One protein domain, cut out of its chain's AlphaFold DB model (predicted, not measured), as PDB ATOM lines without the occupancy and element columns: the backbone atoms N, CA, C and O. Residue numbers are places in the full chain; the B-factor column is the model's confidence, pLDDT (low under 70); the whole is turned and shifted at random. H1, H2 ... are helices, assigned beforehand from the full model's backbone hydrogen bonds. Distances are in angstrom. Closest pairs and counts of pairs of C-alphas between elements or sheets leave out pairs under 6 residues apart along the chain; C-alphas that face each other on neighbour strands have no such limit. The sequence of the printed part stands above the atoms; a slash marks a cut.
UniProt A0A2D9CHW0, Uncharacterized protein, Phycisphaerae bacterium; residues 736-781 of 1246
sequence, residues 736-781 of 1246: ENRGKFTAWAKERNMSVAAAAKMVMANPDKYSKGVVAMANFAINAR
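AT A GLANCE: This is residues 736 to 781 of the 1246 residues of an uncharacterized protein of Phycisphaerae bacterium (UniProt A0A2D9CHW0). Three short helices make a small cluster: H2 and H3 cross near their middles as an X, and H1 stands across one side of that pair, with Phe 741 near its start close to H3 and Ala 745 near its end close to H2. Each helix touches the other two, and they cross at wide angles instead of lying side by side. The printed part has 46 residues, with the named helices H1, H2 and H3 in that order along the chain and no named strand; 28 residues are in these helices, and the class is all helix. The whole is compact, with a radius of gyration of the C-alphas of 9.4 A, and rounded, with spans of 23 by 21 by 20 A.

HOW THE PARTS SIT: The first helix, H1, is residues 740 to 746, and it touches H2, residues 752 to 760. Their closest C-alphas are those of Ala 745 and Ala 755, 5.6 A apart, and their lines are about perpendicular, at 76 degrees. H1 also touches H3, residues 768 to 779, where the closest C-alphas are those of Phe 741 and Met 773, 6.1 A apart. The lines of H1 and H3 are about perpendicular too, at 83 degrees. H2 and H3 touch with 17 pairs of C-alphas within 8 A, the closest being those of Ala 756 and Ala 774, 4.4 A apart. These two helices run opposite ways at a steep tilt of 55 degrees, and their centres are 8.8 A apart. The helix packing is mostly crossed, with no touching pair at a shallow tilt. In H1, H2 and H3 every O i to N i+4 pair of the backbone is within hydrogen-bond range.

IN THESE COORDINATES: H1 begins at C-alpha 740, at (33.704, -9.404, 36.680), and measures 10.0 A from first to last C-alpha. H2 begins at C-alpha 752, at (31.223, -13.428, 27.025), and measures 12.1 A. H3, the longest helix with 12 residues, measures 16.3 A and ends at C-alpha 779, at (32.838, -24.678, 31.744).

THE WHOLE: The printed part runs from residue 736 to residue 781 without a cut. The two C-alphas farthest apart are those of Glu 736 and Ala 761, at 26.4 A, and the first and last printed C-alphas are 20.7 A apart. The link from H1 to H2, with 5 residues, is tight; the link from H2 to H3, with 7 residues, is short but not tight. The mean pLDDT of the printed part is 80.9, and the model's confidence is low, under 70, at residues 736 to 738 and 780 to 781.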
ATOM      1  N   GLU A 736      31.470 -11.129  45.452       63.62
ATOM      2  CA  GLU A 736      32.566 -10.266  44.990       63.62
ATOM      3  C   GLU A 736      33.027 -10.517  43.547       63.62
ATOM      4  O   GLU A 736      33.599  -9.624  42.924       63.62
ATOM      5  N   ASN A 737      32.868 -11.737  43.024       59.84
ATOM      6  CA  ASN A 737      33.379 -12.160  41.718       59.84
ATOM      7  C   ASN A 737      32.301 -12.244  40.631       59.84
ATOM      8  O   ASN A 737      32.630 -12.444  39.457       59.84
ATOM      9  N   ARG A 738      31.026 -12.047  40.985       60.16
ATOM     10  CA  ARG A 738      29.917 -12.036  40.023       60.16
ATOM     11  C   ARG A 738      30.103 -10.894  39.022       60.16
ATOM     12  O   ARG A 738      30.563  -9.808  39.357       60.16
ATOM     13  N   GLY A 739      29.799 -11.157  37.755       71.12
ATOM     14  CA  GLY A 739      29.862 -10.159  36.682       71.12
ATOM     15  C   GLY A 739      31.258  -9.678  36.250       71.12
ATOM     16  O   GLY A 739      31.345  -9.127  35.156       71.12
ATOM     17  N   LYS A 740      32.349  -9.917  37.003       80.62
ATOM     18  CA  LYS A 740      33.704  -9.404  36.680       80.62
ATOM     19  C   LYS A 740      34.151  -9.717  35.248       80.62
ATOM     20  O   LYS A 740      34.566  -8.818  34.521       80.62
ATOM     21  N   PHE A 741      34.005 -10.967  34.804       85.44
ATOM     22  CA  PHE A 741      34.360 -11.350  33.432       85.44
ATOM     23  C   PHE A 741      33.411 -10.762  32.375       85.44
ATOM     24  O   PHE A 741      33.838 -10.408  31.278       85.44
ATOM     25  N   THR A 742      32.130 -10.596  32.710       82.88
ATOM     26  CA  THR A 742      31.133  -9.954  31.840       82.88
ATOM     27  C   THR A 742      31.419  -8.462  31.658       82.88
ATOM     28  O   THR A 742      31.259  -7.949  30.554       82.88
ATOM     29  N   ALA A 743      31.881  -7.770  32.705       83.50
ATOM     30  CA  ALA A 743      32.362  -6.393  32.620       83.50
ATOM     31  C   ALA A 743      33.631  -6.309  31.757       83.50
ATOM     32  O   ALA A 743      33.646  -5.573  30.773       83.50
ATOM     33  N   TRP A 744      34.631  -7.155  32.032       85.88
ATOM     34  CA  TRP A 744      35.878  -7.241  31.258       85.88
ATOM     35  C   TRP A 744      35.647  -7.523  29.759       85.88
ATOM     36  O   TRP A 744      36.341  -6.970  28.905       85.88
ATOM     37  N   ALA A 745      34.648  -8.344  29.420       86.56
ATOM     38  CA  ALA A 745      34.230  -8.586  28.038       86.56
ATOM     39  C   ALA A 745      33.523  -7.365  27.412       86.56
ATOM     40  O   ALA A 745      33.847  -6.983  26.285       86.56
ATOM     41  N   LYS A 746      32.609  -6.711  28.150       85.50
ATOM     42  CA  LYS A 746      31.901  -5.496  27.702       85.50
ATOM     43  C   LYS A 746      32.845  -4.318  27.453       85.50
ATOM     44  O   LYS A 746      32.706  -3.665  26.427       85.50
ATOM     45  N   GLU A 747      33.842  -4.100  28.313       88.94
ATOM     46  CA  GLU A 747      34.919  -3.106  28.116       88.94
ATOM     47  C   GLU A 747      35.643  -3.255  26.766       88.94
ATOM     48  O   GLU A 747      36.199  -2.293  26.244       88.94
ATOM     49  N   ARG A 748      35.655  -4.471  26.206       84.69
ATOM     50  CA  ARG A 748      36.330  -4.825  24.948       84.69
ATOM     51  C   ARG A 748      35.351  -4.973  23.777       84.69
ATOM     52  O   ARG A 748      35.744  -5.442  22.716       84.69
ATOM     53  N   ASN A 749      34.086  -4.578  23.965       86.00
ATOM     54  CA  ASN A 749      32.978  -4.757  23.017       86.00
ATOM     55  C   ASN A 749      32.780  -6.219  22.559       86.00
ATOM     56  O   ASN A 749      32.329  -6.482  21.446       86.00
ATOM     57  N   MET A 750      33.098  -7.187  23.426       83.69
ATOM     58  CA  MET A 750      32.979  -8.619  23.138       83.69
ATOM     59  C   MET A 750      31.813  -9.258  23.894       83.69
ATOM     60  O   MET A 750      31.531  -8.932  25.048       83.69
ATOM     61  N   SER A 751      31.180 -10.261  23.282       82.62
ATOM     62  CA  SER A 751      30.311 -11.177  24.024       82.62
ATOM     63  C   SER A 751      31.146 -12.059  24.960       82.62
ATOM     64  O   SER A 751      32.297 -12.383  24.661       82.62
ATOM     65  N   VAL A 752      30.556 -12.519  26.067       79.88
ATOM     66  CA  VAL A 752      31.223 -13.428  27.025       79.88
ATOM     67  C   VAL A 752      31.750 -14.700  26.338       79.88
ATOM     68  O   VAL A 752      32.802 -15.210  26.710       79.88
ATOM     69  N   ALA A 753      31.061 -15.177  25.293       79.50
ATOM     70  CA  ALA A 753      31.502 -16.302  24.469       79.50
ATOM     71  C   ALA A 753      32.809 -15.998  23.717       79.50
ATOM     72  O   ALA A 753      33.768 -16.766  23.791       79.50
ATOM     73  N   ALA A 754      32.844 -14.871  23.000       83.50
ATOM     74  CA  ALA A 754      33.990 -14.473  22.191       83.50
ATOM     75  C   ALA A 754      35.193 -14.095  23.069       83.50
ATOM     76  O   ALA A 754      36.310 -14.517  22.782       83.50
ATOM     77  N   ALA A 755      34.952 -13.383  24.174       84.69
ATOM     78  CA  ALA A 755      35.967 -13.038  25.164       84.69
ATOM     79  C   ALA A 755      36.615 -14.289  25.780       84.69
ATOM     80  O   ALA A 755      37.840 -14.395  25.801       84.69
ATOM     81  N   ALA A 756      35.819 -15.273  26.220       85.75
ATOM     82  CA  ALA A 756      36.361 -16.505  26.792       85.75
ATOM     83  C   ALA A 756      37.172 -17.313  25.763       85.75
ATOM     84  O   ALA A 756      38.279 -17.758  26.066       85.75
ATOM     85  N   LYS A 757      36.668 -17.441  24.525       88.25
ATOM     86  CA  LYS A 757      37.378 -18.135  23.437       88.25
ATOM     87  C   LYS A 757      38.686 -17.426  23.054       88.25
ATOM     88  O   LYS A 757      39.687 -18.098  22.831       88.25
ATOM     89  N   MET A 758      38.704 -16.092  23.025       86.75
ATOM     90  CA  MET A 758      39.901 -15.287  22.747       86.75
ATOM     91  C   MET A 758      40.965 -15.404  23.847       86.75
ATOM     92  O   MET A 758      42.153 -15.491  23.533       86.75
ATOM     93  N   VAL A 759      40.552 -15.446  25.120       88.50
ATOM     94  CA  VAL A 759      41.472 -15.649  26.250       88.50
ATOM     95  C   VAL A 759      42.063 -17.057  26.230       88.50
ATOM     96  O   VAL A 759      43.283 -17.205  26.243       88.50
ATOM     97  N   MET A 760      41.226 -18.093  26.117       85.94
ATOM     98  CA  MET A 760      41.691 -19.488  26.132       85.94
ATOM     99  C   MET A 760      42.476 -19.897  24.876       85.94
ATOM    100  O   MET A 760      43.215 -20.875  24.923       85.94
ATOM    101  N   ALA A 761      42.373 -19.151  23.771       87.94
ATOM    102  CA  ALA A 761      43.205 -19.360  22.582       87.94
ATOM    103  C   ALA A 761      44.635 -18.796  22.713       87.94
ATOM    104  O   ALA A 761      45.486 -19.110  21.887       87.94
ATOM    105  N   ASN A 762      44.903 -17.919  23.690       86.50
ATOM    106  CA  ASN A 762      46.216 -17.304  23.929       86.50
ATOM    107  C   ASN A 762      46.433 -17.087  25.450       86.50
ATOM    108  O   ASN A 762      46.623 -15.940  25.866       86.50
ATOM    109  N   PRO A 763      46.368 -18.131  26.300       82.62
ATOM    110  CA  PRO A 763      46.279 -17.967  27.756       82.62
ATOM    111  C   PRO A 763      47.454 -17.169  28.341       82.62
ATOM    112  O   PRO A 763      47.245 -16.311  29.196       82.62
ATOM    113  N   ASP A 764      48.663 -17.360  27.811       87.00
ATOM    114  CA  ASP A 764      49.897 -16.712  28.281       87.00
ATOM    115  C   ASP A 764      49.932 -15.188  28.054       87.00
ATOM    116  O   ASP A 764      50.784 -14.493  28.604       87.00
ATOM    117  N   LYS A 765      48.999 -14.646  27.255       87.12
ATOM    118  CA  LYS A 765      48.860 -13.200  26.993       87.12
ATOM    119  C   LYS A 765      47.905 -12.494  27.964       87.12
ATOM    120  O   LYS A 765      47.701 -11.288  27.836       87.12
ATOM    121  N   TYR A 766      47.324 -13.211  28.930       85.94
ATOM    122  CA  TYR A 766      46.374 -12.663  29.904       85.94
ATOM    123  C   TYR A 766      46.790 -12.987  31.342       85.94
ATOM    124  O   TYR A 766      47.521 -13.937  31.612       85.94
ATOM    125  N   SER A 767      46.311 -12.197  32.308       86.75
ATOM    126  CA  SER A 767      46.587 -12.477  33.718       86.75
ATOM    127  C   SER A 767      45.905 -13.778  34.158       86.75
ATOM    128  O   SER A 767      44.802 -14.095  33.709       86.75
ATOM    129  N   LYS A 768      46.522 -14.511  35.096       79.75
ATOM    130  CA  LYS A 768      45.997 -15.798  35.598       79.75
ATOM    131  C   LYS A 768      44.535 -15.712  36.066       79.75
ATOM    132  O   LYS A 768      43.779 -16.652  35.856       79.75
ATOM    133  N   GLY A 769      44.116 -14.573  36.628       79.00
ATOM    134  CA  GLY A 769      42.720 -14.318  36.999       79.00
ATOM    135  C   GLY A 769      41.770 -14.194  35.799       79.00
ATOM    136  O   GLY A 769      40.674 -14.742  35.836       79.00
ATOM    137  N   VAL A 770      42.185 -13.531  34.714       82.12
ATOM    138  CA  VAL A 770      41.398 -13.441  33.467       82.12
ATOM    139  C   VAL A 770      41.311 -14.803  32.772       82.12
ATOM    140  O   VAL A 770      40.230 -15.173  32.324       82.12
ATOM    141  N   VAL A 771      42.398 -15.584  32.756       83.12
ATOM    142  CA  VAL A 771      42.395 -16.965  32.233       83.12
ATOM    143  C   VAL A 771      41.475 -17.870  33.058       83.12
ATOM    144  O   VAL A 771      40.637 -18.563  32.488       83.12
ATOM    145  N   ALA A 772      41.556 -17.821  34.391       80.75
ATOM    146  CA  ALA A 772      40.672 -18.588  35.270       80.75
ATOM    147  C   ALA A 772      39.191 -18.220  35.062       80.75
ATOM    148  O   ALA A 772      38.352 -19.107  34.919       80.75
ATOM    149  N   MET A 773      38.875 -16.922  34.963       83.06
ATOM    150  CA  MET A 773      37.520 -16.445  34.673       83.06
ATOM    151  C   MET A 773      37.013 -16.866  33.283       83.06
ATOM    152  O   MET A 773      35.845 -17.224  33.150       83.06
ATOM    153  N   ALA A 774      37.869 -16.866  32.257       83.81
ATOM    154  CA  ALA A 774      37.515 -17.332  30.916       83.81
ATOM    155  C   ALA A 774      37.262 -18.847  30.872       83.81
ATOM    156  O   ALA A 774      36.276 -19.291  30.285       83.81
ATOM    157  N   ASN A 775      38.118 -19.634  31.532       82.12
ATOM    158  CA  ASN A 775      37.971 -21.084  31.643       82.12
ATOM    159  C   ASN A 775      36.677 -21.448  32.396       82.12
ATOM    160  O   ASN A 775      35.877 -22.256  31.926       82.12
ATOM    161  N   PHE A 776      36.404 -20.755  33.507       81.94
ATOM    162  CA  PHE A 776      35.138 -20.848  34.236       81.94
ATOM    163  C   PHE A 776      33.934 -20.493  33.347       81.94
ATOM    164  O   PHE A 776      32.979 -21.260  33.278       81.94
ATOM    165  N   ALA A 777      33.994 -19.390  32.592       78.62
ATOM    166  CA  ALA A 777      32.923 -18.969  31.684       78.62
ATOM    167  C   ALA A 777      32.692 -19.916  30.486       78.62
ATOM    168  O   ALA A 777      31.632 -19.850  29.862       78.62
ATOM    169  N   ILE A 778      33.656 -20.787  30.160       76.56
ATOM    170  CA  ILE A 778      33.508 -21.881  29.188       76.56
ATOM    171  C   ILE A 778      32.916 -23.130  29.846       76.56
ATOM    172  O   ILE A 778      32.002 -23.728  29.282       76.56
ATOM    173  N   ASN A 779      33.362 -23.502  31.046       70.12
ATOM    174  CA  ASN A 779      32.838 -24.678  31.744       70.12
ATOM    175  C   ASN A 779      31.392 -24.464  32.223       70.12
ATOM    176  O   ASN A 779      30.555 -25.337  32.014       70.12
ATOM    177  N   ALA A 780      31.049 -23.263  32.703       64.06
ATOM    178  CA  ALA A 780      29.681 -22.863  33.047       64.06
ATOM    179  C   ALA A 780      28.685 -22.953  31.866       64.06
ATOM    180  O   ALA A 780      27.482 -22.977  32.086       64.06
ATOM    181  N   ARG A 781      29.163 -23.021  30.613       60.69
ATOM    182  CA  ARG A 781      28.326 -23.223  29.411       60.69
ATOM    183  C   ARG A 781      28.053 -24.688  29.078       60.69
ATOM    184  O   ARG A 781      27.218 -24.947  28.219       60.69
TER     185      ARG A 781